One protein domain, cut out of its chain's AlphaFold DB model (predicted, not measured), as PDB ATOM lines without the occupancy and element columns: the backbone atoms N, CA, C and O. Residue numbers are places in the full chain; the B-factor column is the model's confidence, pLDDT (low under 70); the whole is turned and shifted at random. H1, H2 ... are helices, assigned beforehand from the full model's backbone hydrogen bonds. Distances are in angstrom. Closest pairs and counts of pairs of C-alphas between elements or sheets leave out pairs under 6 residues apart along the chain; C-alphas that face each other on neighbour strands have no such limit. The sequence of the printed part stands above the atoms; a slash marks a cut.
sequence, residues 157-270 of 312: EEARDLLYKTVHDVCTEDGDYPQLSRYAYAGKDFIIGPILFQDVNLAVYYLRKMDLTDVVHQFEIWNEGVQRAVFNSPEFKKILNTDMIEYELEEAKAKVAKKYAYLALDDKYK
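What this domain is: This is residues 157 to 270 of the 312 residues of an uncharacterized protein of Prevotella ruminicola (UniProt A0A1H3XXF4). H1, H2 and H3 make an up-and-down bundle, each running against the one before; H5 crosses the later parts of H1 and H3, and short H4 folds back along H5. The printed part has 114 residues, with five named helices, H1 to H5 in order, and no named strand: all helix. It is compact, with a radius of gyration of the C-alphas of 13.9 A, and spans 43 by 28 by 25 A.

How they stand to each other: Start at H1, residues 157 to 172, a hairpin with H2, residues 198 to 209; their closest C-alphas, Thr 166 and Val 200, are 5.9 A apart. H5, residues 246 to 263, is the hub; its closest C-alpha pair with H1 is Lys 258 and Cys 171, 4.8 A. In each named helix every O i to N i+4 pair is within hydrogen-bond range.

Where its parts are: Find C-alpha 157 at (-30.264, -52.884, 3.918), where H1 begins, 22.6 A long. H3, residues 213 to 232, measures 28.6 A; H4 is residues 234 to 241. H5, 26.0 A, ends at (-24.472, -41.081, 20.480).

The domain as a whole: The long link, residues 173 to 197, includes the low-confidence residues 174 to 178 and 182 to 188; the printed part has no cut.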
ATOM      1  N   GLU A 157     -29.580 -53.179   2.654       97.06
ATOM      2  CA  GLU A 157     -30.264 -52.884   3.918       97.06
ATOM      3  C   GLU A 157     -29.725 -53.751   5.057       97.06
ATOM      4  O   GLU A 157     -29.325 -53.223   6.094       97.06
ATOM      5  N   GLU A 158     -29.617 -55.064   4.840       96.88
ATOM      6  CA  GLU A 158     -29.061 -55.968   5.845       96.88
ATOM      7  C   GLU A 158     -27.584 -55.670   6.124       96.88
ATOM      8  O   GLU A 158     -27.163 -55.672   7.278       96.88
ATOM      9  N   ALA A 159     -26.797 -55.370   5.089       97.56
ATOM     10  CA  ALA A 159     -25.401 -54.972   5.228       97.56
ATOM     11  C   ALA A 159     -25.237 -53.724   6.099       97.56
ATOM     12  O   ALA A 159     -24.363 -53.683   6.968       97.56
ATOM     13  N   ARG A 160     -26.099 -52.722   5.890       97.62
ATOM     14  CA  ARG A 160     -26.141 -51.515   6.714       97.62
ATOM     15  C   ARG A 160     -26.469 -51.873   8.160       97.62
ATOM     16  O   ARG A 160     -25.732 -51.479   9.058       97.62
ATOM     17  N   ASP A 161     -27.536 -52.635   8.382       96.62
ATOM     18  CA  ASP A 161     -27.953 -53.024   9.729       96.62
ATOM     19  C   ASP A 161     -26.858 -53.810  10.465       96.62
ATOM     20  O   ASP A 161     -26.624 -53.571  11.646       96.62
ATOM     21  N   LEU A 162     -26.167 -54.722   9.776       96.88
ATOM     22  CA  LEU A 162     -25.038 -55.464  10.334       96.88
ATOM     23  C   LEU A 162     -23.893 -54.535  10.733       96.88
ATOM     24  O   LEU A 162     -23.406 -54.630  11.852       96.88
ATOM     25  N   LEU A 163     -23.503 -53.614   9.851       97.25
ATOM     26  CA  LEU A 163     -22.397 -52.693  10.101       97.25
ATOM     27  C   LEU A 163     -22.659 -51.782  11.309       97.25
ATOM     28  O   LEU A 163     -21.790 -51.629  12.166       97.25
ATOM     29  N   TYR A 164     -23.860 -51.210  11.416       96.75
ATOM     30  CA  TYR A 164     -24.216 -50.356  12.553       96.75
ATOM     31  C   TYR A 164     -24.428 -51.144  13.850       96.75
ATOM     32  O   TYR A 164     -24.112 -50.628  14.920       96.75
ATOM     33  N   LYS A 165     -24.878 -52.405  13.776       95.06
ATOM     34  CA  LYS A 165     -24.872 -53.308  14.937       95.06
ATOM     35  C   LYS A 165     -23.455 -53.627  15.406       95.06
ATOM     36  O   LYS A 165     -23.203 -53.548  16.595       95.06
ATOM     37  N   THR A 166     -22.503 -53.857  14.499       95.56
ATOM     38  CA  THR A 166     -21.090 -54.023  14.884       95.56
ATOM     39  C   THR A 166     -20.550 -52.790  15.609       95.56
ATOM     40  O   THR A 166     -19.804 -52.923  16.573       95.56
ATOM     41  N   VAL A 167     -20.940 -51.581  15.187       95.62
ATOM     42  CA  VAL A 167     -20.586 -50.358  15.924       95.62
ATOM     43  C   VAL A 167     -21.219 -50.343  17.312       95.62
ATOM     44  O   VAL A 167     -20.520 -50.014  18.266       95.62
ATOM     45  N   HIS A 168     -22.507 -50.682  17.430       94.44
ATOM     46  CA  HIS A 168     -23.172 -50.796  18.728       94.44
ATOM     47  C   HIS A 168     -22.411 -51.751  19.653       94.44
ATOM     48  O   HIS A 168     -21.995 -51.320  20.723       94.44
ATOM     49  N   ASP A 169     -22.154 -52.981  19.200       91.94
ATOM     50  CA  ASP A 169     -21.499 -54.027  19.991       91.94
ATOM     51  C   ASP A 169     -20.129 -53.560  20.501       91.94
ATOM     52  O   ASP A 169     -19.847 -53.634  21.692       91.94
ATOM     53  N   VAL A 170     -19.316 -52.950  19.631       91.69
ATOM     54  CA  VAL A 170     -18.015 -52.376  20.015       91.69
ATOM     55  C   VAL A 170     -18.155 -51.240  21.035       91.69
ATOM     56  O   VAL A 170     -17.285 -51.067  21.895       91.69
ATOM     57  N   CYS A 171     -19.207 -50.425  20.937       91.12
ATOM     58  CA  CYS A 171     -19.439 -49.325  21.872       91.12
ATOM     59  C   CYS A 171     -19.881 -49.816  23.254       91.12
ATOM     60  O   CYS A 171     -19.520 -49.176  24.238       91.12
ATOM     61  N   THR A 172     -20.638 -50.913  23.319       88.75
ATOM     62  CA  THR A 172     -21.197 -51.474  24.558       88.75
ATOM     63  C   THR A 172     -20.333 -52.563  25.191       88.75
ATOM     64  O   THR A 172     -20.600 -52.963  26.315       88.75
ATOM     65  N   GLU A 173     -19.318 -53.067  24.493       84.56
ATOM     66  CA  GLU A 173     -18.409 -54.072  25.038       84.56
ATOM     67  C   GLU A 173     -17.501 -53.476  26.132       84.56
ATOM     68  O   GLU A 173     -16.654 -52.611  25.855       84.56
ATOM     69  N   ASP A 174     -17.649 -53.999  27.355       67.62
ATOM     70  CA  ASP A 174     -16.842 -53.707  28.552       67.62
ATOM     71  C   ASP A 174     -15.471 -54.413  28.503       67.62
ATOM     72  O   ASP A 174     -15.065 -55.143  29.406       67.62
ATOM     73  N   GLY A 175     -14.753 -54.243  27.393       63.00
ATOM     74  CA  GLY A 175     -13.389 -54.737  27.246       63.00
ATOM     75  C   GLY A 175     -12.374 -53.762  27.837       63.00
ATOM     76  O   GLY A 175     -12.356 -52.592  27.449       63.00
ATOM     77  N   ASP A 176     -11.473 -54.266  28.689       54.41
ATOM     78  CA  ASP A 176     -10.357 -53.502  29.280       54.41
ATOM     79  C   ASP A 176      -9.453 -52.842  28.215       54.41
ATOM     80  O   ASP A 176      -8.782 -51.852  28.491       54.41
ATOM     81  N   TYR A 177      -9.433 -53.378  26.985       63.28
ATOM     82  CA  TYR A 177      -8.567 -52.917  25.899       63.28
ATOM     83  C   TYR A 177      -9.350 -52.763  24.587       63.28
ATOM     84  O   TYR A 177      -9.884 -53.749  24.070       63.28
ATOM     85  N   PRO A 178      -9.387 -51.562  23.980       66.00
ATOM     86  CA  PRO A 178      -9.994 -51.381  22.670       66.00
ATOM     87  C   PRO A 178      -9.150 -52.098  21.611       66.00
ATOM     88  O   PRO A 178      -8.001 -51.735  21.355       66.00
ATOM     89  N   GLN A 179      -9.725 -53.104  20.952       78.06
ATOM     90  CA  GLN A 179      -9.078 -53.753  19.813       78.06
ATOM     91  C   GLN A 179      -9.133 -52.821  18.602       78.06
ATOM     92  O   GLN A 179     -10.118 -52.768  17.862       78.06
ATOM     93  N   LEU A 180      -8.078 -52.030  18.424       79.69
ATOM     94  CA  LEU A 180      -7.927 -51.143  17.282       79.69
ATOM     95  C   LEU A 180      -7.204 -51.858  16.138       79.69
ATOM     96  O   LEU A 180      -6.311 -52.683  16.331       79.69
ATOM     97  N   SER A 181      -7.569 -51.508  14.909       74.06
ATOM     98  CA  SER A 181      -6.834 -51.926  13.722       74.06
ATOM     99  C   SER A 181      -5.386 -51.428  13.793       74.06
ATOM    100  O   SER A 181      -5.106 -50.353  14.322       74.06
ATOM    101  N   ARG A 182      -4.452 -52.172  13.185       62.03
ATOM    102  CA  ARG A 182      -3.006 -51.854  13.184       62.03
ATOM    103  C   ARG A 182      -2.657 -50.460  12.642       62.03
ATOM    104  O   ARG A 182      -1.527 -50.017  12.802       62.03
ATOM    105  N   TYR A 183      -3.601 -49.787  11.989       58.00
ATOM    106  CA  TYR A 183      -3.453 -48.439  11.447       58.00
ATOM    107  C   TYR A 183      -3.817 -47.328  12.444       58.00
ATOM    108  O   TYR A 183      -3.721 -46.157  12.090       58.00
ATOM    109  N   ALA A 184      -4.239 -47.665  13.667       58.88
ATOM    110  CA  ALA A 184      -4.650 -46.686  14.674       58.88
ATOM    111  C   ALA A 184      -3.488 -46.059  15.477       58.88
ATOM    112  O   ALA A 184      -3.700 -45.053  16.151       58.88
ATOM    113  N   TYR A 185      -2.271 -46.603  15.371       61.16
ATOM    114  CA  TYR A 185      -1.075 -46.127  16.083       61.16
ATOM    115  C   TYR A 185      -0.433 -44.928  15.371       61.16
ATOM    116  O   TYR A 185       0.604 -45.051  14.717       61.16
ATOM    117  N   ALA A 186      -1.083 -43.766  15.420       57.03
ATOM    118  CA  ALA A 186      -0.650 -42.583  14.677       57.03
ATOM    119  C   ALA A 186      -0.484 -41.336  15.563       57.03
ATOM    120  O   ALA A 186      -1.030 -40.283  15.281       57.03
ATOM    121  N   GLY A 187       0.327 -41.396  16.617       64.94
ATOM    122  CA  GLY A 187       0.768 -40.194  17.336       64.94
ATOM    123  C   GLY A 187      -0.331 -39.399  18.066       64.94
ATOM    124  O   GLY A 187      -1.514 -39.753  18.119       64.94
ATOM    125  N   LYS A 188       0.079 -38.292  18.696       68.62
ATOM    126  CA  LYS A 188      -0.750 -37.574  19.677       68.62
ATOM    127  C   LYS A 188      -2.004 -36.927  19.076       68.62
ATOM    128  O   LYS A 188      -3.044 -36.973  19.723       68.62
ATOM    129  N   ASP A 189      -1.965 -36.443  17.839       73.00
ATOM    130  CA  ASP A 189      -3.083 -35.688  17.239       73.00
ATOM    131  C   ASP A 189      -4.082 -36.549  16.455       73.00
ATOM    132  O   ASP A 189      -5.078 -36.046  15.933       73.00
ATOM    133  N   PHE A 190      -3.845 -37.856  16.359       84.19
ATOM    134  CA  PHE A 190      -4.724 -38.735  15.605       84.19
ATOM    135  C   PHE A 190      -6.062 -38.972  16.302       84.19
ATOM    136  O   PHE A 190      -6.126 -39.223  17.513       84.19
ATOM    137  N   ILE A 191      -7.122 -38.892  15.497       86.56
ATOM    138  CA  ILE A 191      -8.515 -39.005  15.918       86.56
ATOM    139  C   ILE A 191      -8.986 -40.431  15.659       86.56
ATOM    140  O   ILE A 191      -9.114 -40.864  14.510       86.56
ATOM    141  N   ILE A 192      -9.308 -41.139  16.737       89.25
ATOM    142  CA  ILE A 192      -9.914 -42.461  16.638       89.25
ATOM    143  C   ILE A 192     -11.372 -42.297  16.193       89.25
ATOM    144  O   ILE A 192     -12.137 -41.552  16.804       89.25
ATOM    145  N   GLY A 193     -11.741 -42.970  15.103       91.06
ATOM    146  CA  GLY A 193     -13.116 -43.058  14.612       91.06
ATOM    147  C   GLY A 193     -13.625 -44.503  14.619       91.06
ATOM    148  O   GLY A 193     -12.807 -45.425  14.673       91.06
ATOM    149  N   PRO A 194     -14.951 -44.710  14.517       93.00
ATOM    150  CA  PRO A 194     -15.576 -46.032  14.462       93.00
ATOM    151  C   PRO A 194     -14.886 -47.040  13.532       93.00
ATOM    152  O   PRO A 194     -14.679 -48.189  13.906       93.00
ATOM    153  N   ILE A 195     -14.474 -46.610  12.336       94.50
ATOM    154  CA  ILE A 195     -13.855 -47.476  11.317       94.50
ATOM    155  C   ILE A 195     -12.519 -48.109  11.749       94.50
ATOM    156  O   ILE A 195     -12.020 -49.020  11.086       94.50
ATOM    157  N   LEU A 196     -11.909 -47.603  12.823       92.38
ATOM    158  CA  LEU A 196     -10.626 -48.079  13.324       92.38
ATOM    159  C   LEU A 196     -10.754 -49.177  14.372       92.38
ATOM    160  O   LEU A 196      -9.744 -49.815  14.654       92.38
ATOM    161  N   PHE A 197     -11.943 -49.426  14.918       92.81
ATOM    162  CA  PHE A 197     -12.168 -50.611  15.740       92.81
ATOM    163  C   PHE A 197     -12.090 -51.861  14.868       92.81
ATOM    164  O   PHE A 197     -12.594 -51.869  13.745       92.81
ATOM    165  N   GLN A 198     -11.430 -52.903  15.366       92.19
ATOM    166  CA  GLN A 198     -11.062 -54.084  14.589       92.19
ATOM    167  C   GLN A 198     -12.270 -54.741  13.913       92.19
ATOM    168  O   GLN A 198     -12.218 -54.989  12.708       92.19
ATOM    169  N   ASP A 199     -13.364 -54.958  14.644       92.75
ATOM    170  CA  ASP A 199     -14.548 -55.618  14.089       92.75
ATOM    171  C   ASP A 199     -15.291 -54.750  13.074       92.75
ATOM    172  O   ASP A 199     -15.711 -55.241  12.027       92.75
ATOM    173  N   VAL A 200     -15.377 -53.439  13.316       96.00
ATOM    174  CA  VAL A 200     -15.958 -52.490  12.355       96.00
ATOM    175  C   VAL A 200     -15.107 -52.440  11.086       96.00
ATOM    176  O   VAL A 200     -15.633 -52.490   9.975       96.00
ATOM    177  N   ASN A 201     -13.783 -52.386  11.234       95.62
ATOM    178  CA  ASN A 201     -12.848 -52.396  10.117       95.62
ATOM    179  C   ASN A 201     -12.986 -53.673   9.280       95.62
ATOM    180  O   ASN A 201     -13.022 -53.613   8.049       95.62
ATOM    181  N   LEU A 202     -13.105 -54.819   9.950       95.12
ATOM    182  CA  LEU A 202     -13.276 -56.119   9.317       95.12
ATOM    183  C   LEU A 202     -14.633 -56.235   8.609       95.12
ATOM    184  O   LEU A 202     -14.693 -56.726   7.481       95.12
ATOM    185  N   ALA A 203     -15.706 -55.718   9.211       97.25
ATOM    186  CA  ALA A 203     -17.014 -55.626   8.568       97.25
ATOM    187  C   ALA A 203     -16.943 -54.769   7.292       97.25
ATOM    188  O   ALA A 203     -17.340 -55.227   6.221       97.25
ATOM    189  N   VAL A 204     -16.351 -53.569   7.363       97.56
ATOM    190  CA  VAL A 204     -16.128 -52.701   6.191       97.56
ATOM    191  C   VAL A 204     -15.314 -53.416   5.111       97.56
ATOM    192  O   VAL A 204     -15.647 -53.330   3.927       97.56
ATOM    193  N   TYR A 205     -14.263 -54.144   5.496       96.75
ATOM    194  CA  TYR A 205     -13.458 -54.932   4.567       96.75
ATOM    195  C   TYR A 205     -14.309 -55.952   3.797       96.75
ATOM    196  O   TYR A 205     -14.262 -55.958   2.564       96.75
ATOM    197  N   TYR A 206     -15.109 -56.774   4.484       97.94
ATOM    198  CA  TYR A 206     -15.948 -57.774   3.815       97.94
ATOM    199  C   TYR A 206     -17.030 -57.135   2.948       97.94
ATOM    200  O   TYR A 206     -17.214 -57.558   1.810       97.94
ATOM    201  N   LEU A 207     -17.678 -56.066   3.414       98.19
ATOM    202  CA  LEU A 207     -18.691 -55.363   2.623       98.19
ATOM    203  C   LEU A 207     -18.112 -54.787   1.322       98.19
ATOM    204  O   LEU A 207     -18.721 -54.934   0.264       98.19
ATOM    205  N   ARG A 208     -16.895 -54.223   1.353       97.19
ATOM    206  CA  ARG A 208     -16.186 -53.813   0.125       97.19
ATOM    207  C   ARG A 208     -15.901 -55.000  -0.794       97.19
ATOM    208  O   ARG A 208     -16.010 -54.872  -2.008       97.19
ATOM    209  N   LYS A 209     -15.514 -56.149  -0.233       97.31
ATOM    210  CA  LYS A 209     -15.233 -57.370  -1.005       97.31
ATOM    211  C   LYS A 209     -16.481 -57.993  -1.631       97.31
ATOM    212  O   LYS A 209     -16.352 -58.667  -2.646       97.31
ATOM    213  N   MET A 210     -17.651 -57.732  -1.062       97.19
ATOM    214  CA  MET A 210     -18.959 -58.140  -1.578       97.19
ATOM    215  C   MET A 210     -19.596 -57.091  -2.511       97.19
ATOM    216  O   MET A 210     -20.780 -57.192  -2.810       97.19
ATOM    217  N   ASP A 211     -18.832 -56.083  -2.951       97.12
ATOM    218  CA  ASP A 211     -19.277 -54.998  -3.840       97.12
ATOM    219  C   ASP A 211     -20.412 -54.115  -3.273       97.12
ATOM    220  O   ASP A 211     -21.142 -53.442  -3.996       97.12
ATOM    221  N   LEU A 212     -20.537 -54.044  -1.944       97.50
ATOM    222  CA  LEU A 212     -21.496 -53.174  -1.250       97.50
ATOM    223  C   LEU A 212     -20.893 -51.785  -0.994       97.50
ATOM    224  O   LEU A 212     -20.930 -51.247   0.115       97.50
ATOM    225  N   THR A 213     -20.296 -51.214  -2.040       95.69
ATOM    226  CA  THR A 213     -19.494 -49.983  -1.979       95.69
ATOM    227  C   THR A 213     -20.303 -48.766  -1.538       95.69
ATOM    228  O   THR A 213     -19.815 -47.990  -0.720       95.69
ATOM    229  N   ASP A 214     -21.560 -48.641  -1.971       97.62
ATOM    230  CA  ASP A 214     -22.447 -47.544  -1.563       97.62
ATOM    231  C   ASP A 214     -22.728 -47.539  -0.053       97.62
ATOM    232  O   ASP A 214     -22.740 -46.481   0.579       97.62
ATOM    233  N   VAL A 215     -22.931 -48.720   0.547       97.69
ATOM    234  CA  VAL A 215     -23.152 -48.859   1.997       97.69
ATOM    235  C   VAL A 215     -21.902 -48.428   2.755       97.69
ATOM    236  O   VAL A 215     -21.989 -47.677   3.725       97.69
ATOM    237  N   VAL A 216     -20.735 -48.868   2.283       98.00
ATOM    238  CA  VAL A 216     -19.446 -48.507   2.876       98.00
ATOM    239  C   VAL A 216     -19.183 -47.007   2.754       98.00
ATOM    240  O   VAL A 216     -18.783 -46.383   3.731       98.00
ATOM    241  N   HIS A 217     -19.465 -46.407   1.600       97.88
ATOM    242  CA  HIS A 217     -19.277 -44.975   1.391       97.88
ATOM    243  C   HIS A 217     -20.174 -44.133   2.311       97.88
ATOM    244  O   HIS A 217     -19.719 -43.173   2.932       97.88
ATOM    245  N   GLN A 218     -21.444 -44.523   2.469       97.81
ATOM    246  CA  GLN A 218     -22.353 -43.877   3.424       97.81
ATOM    247  C   GLN A 218     -21.833 -43.984   4.862       97.81
ATOM    248  O   GLN A 218     -21.892 -43.012   5.617       97.81
ATOM    249  N   PHE A 219     -21.289 -45.146   5.230       98.06
ATOM    250  CA  PHE A 219     -20.686 -45.349   6.541       98.06
ATOM    251  C   PHE A 219     -19.443 -44.482   6.761       98.06
ATOM    252  O   PHE A 219     -19.272 -43.931   7.844       98.06
ATOM    253  N   GLU A 220     -18.589 -44.312   5.751       97.25
ATOM    254  CA  GLU A 220     -17.409 -43.441   5.828       97.25
ATOM    255  C   GLU A 220     -17.792 -41.981   6.070       97.25
ATOM    256  O   GLU A 220     -17.230 -41.347   6.962       97.25
ATOM    257  N   ILE A 221     -18.805 -41.473   5.358       97.81
ATOM    258  CA  ILE A 221     -19.342 -40.122   5.579       97.81
ATOM    259  C   ILE A 221     -19.855 -39.972   7.018       97.81
ATOM    260  O   ILE A 221     -19.587 -38.964   7.681       97.81
ATOM    261  N   TRP A 222     -20.580 -40.976   7.524       98.12
ATOM    262  CA  TRP A 222     -21.043 -40.994   8.913       98.12
ATOM    263  C   TRP A 222     -19.862 -41.016   9.901       98.12
ATOM    264  O   TRP A 222     -19.821 -40.205  10.827       98.12
ATOM    265  N   ASN A 223     -18.855 -41.858   9.659       96.81
ATOM    266  CA  ASN A 223     -17.636 -41.964  10.464       96.81
ATOM    267  C   ASN A 223     -16.857 -40.637  10.510       96.81
ATOM    268  O   ASN A 223     -16.416 -40.231  11.583       96.81
ATOM    269  N   GLU A 224     -16.727 -39.923   9.389       96.00
ATOM    270  CA  GLU A 224     -16.130 -38.580   9.353       96.00
ATOM    271  C   GLU A 224     -16.925 -37.570  10.192       96.00
ATOM    272  O   GLU A 224     -16.355 -36.656  10.794       96.00
ATOM    273  N   GLY A 225     -18.254 -37.704  10.230       97.00
ATOM    274  CA  GLY A 225     -19.120 -36.937  11.123       97.00
ATOM    275  C   GLY A 225     -18.798 -37.199  12.595       97.00
ATOM    276  O   GLY A 225     -18.599 -36.252  13.360       97.00
ATOM    277  N   VAL A 226     -18.659 -38.473  12.974       96.81
ATOM    278  CA  VAL A 226     -18.273 -38.882  14.335       96.81
ATOM    279  C   VAL A 226     -16.880 -38.368  14.692       96.81
ATOM    280  O   VAL A 226     -16.709 -37.770  15.750       96.81
ATOM    281  N   GLN A 227     -15.893 -38.511  13.806       94.94
ATOM    282  CA  GLN A 227     -14.535 -38.004  14.037       94.94
ATOM    283  C   GLN A 227     -14.515 -36.488  14.257       94.94
ATOM    284  O   GLN A 227     -13.830 -36.001  15.158       94.94
ATOM    285  N   ARG A 228     -15.307 -35.730  13.489       96.06
ATOM    286  CA  ARG A 228     -15.473 -34.284  13.703       96.06
ATOM    287  C   ARG A 228     -16.102 -33.974  15.061       96.06
ATOM    288  O   ARG A 228     -15.688 -33.006  15.699       96.06
ATOM    289  N   ALA A 229     -17.075 -34.763  15.511       96.44
ATOM    290  CA  ALA A 229     -17.675 -34.597  16.834       96.44
ATOM    291  C   ALA A 229     -16.663 -34.894  17.956       96.44
ATOM    292  O   ALA A 229     -16.493 -34.069  18.853       96.44
ATOM    293  N   VAL A 230     -15.915 -35.999  17.844       94.94
ATOM    294  CA  VAL A 230     -14.829 -36.370  18.767       94.94
ATOM    295  C   VAL A 230     -13.787 -35.259  18.850       94.94
ATOM    296  O   VAL A 230     -13.503 -34.775  19.940       94.94
ATOM    297  N   PHE A 231     -13.262 -34.788  17.717       93.62
ATOM    298  CA  PHE A 231     -12.231 -33.747  17.681       93.62
ATOM    299  C   PHE A 231     -12.676 -32.439  18.346       93.62
ATOM    300  O   PHE A 231     -11.903 -31.773  19.039       93.62
ATOM    301  N   ASN A 232     -13.942 -32.064  18.156       94.56
ATOM    302  CA  ASN A 232     -14.484 -30.835  18.725       94.56
ATOM    303  C   ASN A 232     -14.881 -30.965  20.201       94.56
ATOM    304  O   ASN A 232     -15.086 -29.931  20.850       94.56
ATOM    305  N   SER A 233     -14.943 -32.190  20.730       95.12
ATOM    306  CA  SER A 233     -15.410 -32.472  22.085       95.12
ATOM    307  C   SER A 233     -14.514 -31.875  23.180       95.12
ATOM    308  O   SER A 233     -13.284 -31.839  23.039       95.12
ATOM    309  N   PRO A 234     -15.101 -31.409  24.299       94.56
ATOM    310  CA  PRO A 234     -14.336 -31.017  25.478       94.56
ATOM    311  C   PRO A 234     -13.474 -32.158  26.032       94.56
ATOM    312  O   PRO A 234     -12.340 -31.919  26.444       94.56
ATOM    313  N   GLU A 235     -13.982 -33.392  26.014       93.75
ATOM    314  CA  GLU A 235     -13.293 -34.565  26.555       93.75
ATOM    315  C   GLU A 235     -12.021 -34.889  25.768       93.75
ATOM    316  O   GLU A 235     -10.956 -35.053  26.363       93.75
ATOM    317  N   PHE A 236     -12.091 -34.892  24.433       92.06
ATOM    318  CA  PHE A 236     -10.917 -35.128  23.590       92.06
ATOM    319  C   PHE A 236      -9.867 -34.024  23.760       92.06
ATOM    320  O   PHE A 236      -8.682 -34.308  23.917       92.06
ATOM    321  N   LYS A 237     -10.294 -32.755  23.824       93.12
ATOM    322  CA  LYS A 237      -9.389 -31.624  24.098       93.12
ATOM    323  C   LYS A 237      -8.729 -31.730  25.473       93.12
ATOM    324  O   LYS A 237      -7.562 -31.370  25.610       93.12
ATOM    325  N   LYS A 238      -9.444 -32.219  26.490       92.94
ATOM    326  CA  LYS A 238      -8.882 -32.476  27.826       92.94
ATOM    327  C   LYS A 238      -7.813 -33.569  27.768       92.94
ATOM    328  O   LYS A 238      -6.723 -33.363  28.294       92.94
ATOM    329  N   ILE A 239      -8.099 -34.677  27.084       91.00
ATOM    330  CA  ILE A 239      -7.157 -35.791  26.896       91.00
ATOM    331  C   ILE A 239      -5.860 -35.311  26.230       91.00
ATOM    332  O   ILE A 239      -4.780 -35.577  26.744       91.00
ATOM    333  N   LEU A 240      -5.938 -34.525  25.149       88.06
ATOM    334  CA  LEU A 240      -4.740 -34.026  24.453       88.06
ATOM    335  C   LEU A 240      -3.859 -33.099  25.310       88.06
ATOM    336  O   LEU A 240      -2.644 -33.043  25.108       88.06
ATOM    337  N   ASN A 241      -4.453 -32.383  26.265       88.88
ATOM    338  CA  ASN A 241      -3.736 -31.482  27.167       88.88
ATOM    339  C   ASN A 241      -3.244 -32.163  28.453       88.88
ATOM    340  O   ASN A 241      -2.548 -31.526  29.240       88.88
ATOM    341  N   THR A 242      -3.601 -33.429  28.675       88.12
ATOM    342  CA  THR A 242      -3.142 -34.201  29.834       88.12
ATOM    343  C   THR A 242      -1.834 -34.909  29.485       88.12
ATOM    344  O   THR A 242      -1.644 -35.352  28.350       88.12
ATOM    345  N   ASP A 243      -0.918 -34.985  30.448       87.81
ATOM    346  CA  ASP A 243       0.290 -35.795  30.316       87.81
ATOM    347  C   ASP A 243      -0.071 -37.243  30.658       87.81
ATOM    348  O   ASP A 243      -0.460 -37.543  31.785       87.81
ATOM    349  N   MET A 244      -0.048 -38.106  29.649       85.44
ATOM    350  CA  MET A 244      -0.409 -39.519  29.732       85.44
ATOM    351  C   MET A 244       0.640 -40.309  28.966       85.44
ATOM    352  O   MET A 244       1.151 -39.839  27.941       85.44
ATOM    353  N   ILE A 245       0.931 -41.526  29.417       87.19
ATOM    354  CA  ILE A 245       1.716 -42.444  28.595       87.19
ATOM    355  C   ILE A 245       0.907 -42.843  27.354       87.19
ATOM    356  O   ILE A 245      -0.322 -42.821  27.360       87.19
ATOM    357  N   GLU A 246       1.599 -43.204  26.273       83.31
ATOM    358  CA  GLU A 246       0.989 -43.472  24.961       83.31
ATOM    359  C   GLU A 246      -0.171 -44.476  25.037       83.31
ATOM    360  O   GLU A 246      -1.239 -44.231  24.481       83.31
ATOM    361  N   TYR A 247       0.014 -45.547  25.809       83.88
ATOM    362  CA  TYR A 247      -0.998 -46.575  26.029       83.88
ATOM    363  C   TYR A 247      -2.299 -46.014  26.651       83.88
ATOM    364  O   TYR A 247      -3.389 -46.227  26.122       83.88
ATOM    365  N   GLU A 248      -2.194 -45.234  27.730       85.56
ATOM    366  CA  GLU A 248      -3.350 -44.624  28.410       85.56
ATOM    367  C   GLU A 248      -4.040 -43.577  27.531       85.56
ATOM    368  O   GLU A 248      -5.268 -43.456  27.519       85.56
ATOM    369  N   LEU A 249      -3.246 -42.826  26.761       87.12
ATOM    370  CA  LEU A 249      -3.751 -41.848  25.811       87.12
ATOM    371  C   LEU A 249      -4.639 -42.518  24.751       87.12
ATOM    372  O   LEU A 249      -5.701 -41.990  24.419       87.12
ATOM    373  N   GLU A 250      -4.225 -43.665  24.212       85.56
ATOM    374  CA  GLU A 250      -4.999 -44.419  23.220       85.56
ATOM    375  C   GLU A 250      -6.301 -44.970  23.795       85.56
ATOM    376  O   GLU A 250      -7.358 -44.819  23.174       85.56
ATOM    377  N   GLU A 251      -6.248 -45.538  24.998       87.25
ATOM    378  CA  GLU A 251      -7.431 -46.046  25.688       87.25
ATOM    379  C   GLU A 251      -8.448 -44.921  25.943       87.25
ATOM    380  O   GLU A 251      -9.632 -45.048  25.615       87.25
ATOM    381  N   ALA A 252      -7.986 -43.767  26.434       89.00
ATOM    382  CA  ALA A 252      -8.836 -42.604  26.671       89.00
ATOM    383  C   ALA A 252      -9.455 -42.067  25.368       89.00
ATOM    384  O   ALA A 252     -10.654 -41.773  25.314       89.00
ATOM    385  N   LYS A 253      -8.668 -41.978  24.286       90.25
ATOM    386  CA  LYS A 253      -9.174 -41.587  22.961       90.25
ATOM    387  C   LYS A 253     -10.228 -42.566  22.448       90.25
ATOM    388  O   LYS A 253     -11.243 -42.129  21.906       90.25
ATOM    389  N   ALA A 254     -10.010 -43.867  22.622       90.94
ATOM    390  CA  ALA A 254     -10.946 -44.898  22.194       90.94
ATOM    391  C   ALA A 254     -12.260 -44.832  22.982       90.94
ATOM    392  O   ALA A 254     -13.323 -44.930  22.373       90.94
ATOM    393  N   LYS A 255     -12.215 -44.581  24.299       90.94
ATOM    394  CA  LYS A 255     -13.413 -44.367  25.132       90.94
ATOM    395  C   LYS A 255     -14.243 -43.179  24.642       90.94
ATOM    396  O   LYS A 255     -15.456 -43.301  24.466       90.94
ATOM    397  N   VAL A 256     -13.598 -42.049  24.334       92.81
ATOM    398  CA  VAL A 256     -14.294 -40.895  23.738       92.81
ATOM    399  C   VAL A 256     -14.865 -41.251  22.363       92.81
ATOM    400  O   VAL A 256     -16.022 -40.939  22.088       92.81
ATOM    401  N   ALA A 257     -14.111 -41.954  21.517       93.56
ATOM    402  CA  ALA A 257     -14.603 -42.394  20.216       93.56
ATOM    403  C   ALA A 257     -15.839 -43.306  20.333       93.56
ATOM    404  O   ALA A 257     -16.825 -43.046  19.647       93.56
ATOM    405  N   LYS A 258     -15.831 -44.302  21.235       93.31
ATOM    406  CA  LYS A 258     -16.989 -45.171  21.527       93.31
ATOM    407  C   LYS A 258     -18.203 -44.349  21.973       93.31
ATOM    408  O   LYS A 258     -19.283 -44.505  21.411       93.31
ATOM    409  N   LYS A 259     -18.021 -43.403  22.907       93.19
ATOM    410  CA  LYS A 259     -19.096 -42.512  23.382       93.19
ATOM    411  C   LYS A 259     -19.758 -41.754  22.229       93.19
ATOM    412  O   LYS A 259     -20.974 -41.802  22.068       93.19
ATOM    413  N   TYR A 260     -18.971 -41.047  21.419       95.62
ATOM    414  CA  TYR A 260     -19.512 -40.237  20.324       95.62
ATOM    415  C   TYR A 260     -20.061 -41.089  19.172       95.62
ATOM    416  O   TYR A 260     -21.032 -40.683  18.537       95.62
ATOM    417  N   ALA A 261     -19.494 -42.274  18.932       95.69
ATOM    418  CA  ALA A 261     -20.038 -43.245  17.989       95.69
ATOM    419  C   ALA A 261     -21.430 -43.717  18.424       95.69
ATOM    420  O   ALA A 261     -22.366 -43.625  17.635       95.69
ATOM    421  N   TYR A 262     -21.580 -44.132  19.685       94.56
ATOM    422  CA  TYR A 262     -22.857 -44.570  20.245       94.56
ATOM    423  C   TYR A 262     -23.919 -43.466  20.185       94.56
ATOM    424  O   TYR A 262     -25.037 -43.703  19.736       94.56
ATOM    425  N   LEU A 263     -23.563 -42.232  20.563       94.44
ATOM    426  CA  LEU A 263     -24.472 -41.081  20.480       94.44
ATOM    427  C   LEU A 263     -24.956 -40.812  19.047       94.44
ATOM    428  O   LEU A 263     -26.106 -40.414  18.859       94.44
ATOM    429  N   ALA A 264     -24.096 -41.040  18.054       96.12
ATOM    430  CA  ALA A 264     -24.389 -40.822  16.642       96.12
ATOM    431  C   ALA A 264     -25.131 -41.986  15.958       96.12
ATOM    432  O   ALA A 264     -25.490 -41.851  14.785       96.12
ATOM    433  N   LEU A 265     -25.342 -43.119  16.639       95.31
ATOM    434  CA  LEU A 265     -26.174 -44.208  16.123       95.31
ATOM    435  C   LEU A 265     -27.648 -43.786  16.062       95.31
ATOM    436  O   LEU A 265     -28.126 -43.025  16.908       95.31
ATOM    437  N   ASP A 266     -28.390 -44.341  15.104       93.56
ATOM    438  CA  ASP A 266     -29.851 -44.260  15.114       93.56
ATOM    439  C   ASP A 266     -30.413 -45.023  16.320       93.56
ATOM    440  O   ASP A 266     -29.898 -46.076  16.704       93.56
ATOM    441  N   ASP A 267     -31.530 -44.548  16.870       91.12
ATOM    442  CA  ASP A 267     -32.136 -45.137  18.072       91.12
ATOM    443  C   ASP A 267     -32.544 -46.602  17.888       91.12
ATOM    444  O   ASP A 267     -32.520 -47.371  18.843       91.12
ATOM    445  N   LYS A 268     -32.827 -47.038  16.650       93.50
ATOM    446  CA  LYS A 268     -33.126 -48.449  16.358       93.50
ATOM    447  C   LYS A 268     -31.972 -49.411  16.667       93.50
ATOM    448  O   LYS A 268     -32.214 -50.609  16.773       93.50
ATOM    449  N   TYR A 269     -30.740 -48.912  16.774       90.19
ATOM    450  CA  TYR A 269     -29.569 -49.720  17.111       90.19
ATOM    451  C   TYR A 269     -29.166 -49.603  18.580       90.19
ATOM    452  O   TYR A 269     -28.304 -50.353  19.005       90.19
ATOM    453  N   LYS A 270     -29.766 -48.694  19.357       88.19
ATOM    454  CA  LYS A 270     -29.468 -48.498  20.782       88.19
ATOM    455  C   LYS A 270     -30.410 -49.374  21.604       88.19
ATOM    456  O   LYS A 270     -31.484 -48.933  22.004       88.19
TER     457      LYS A 270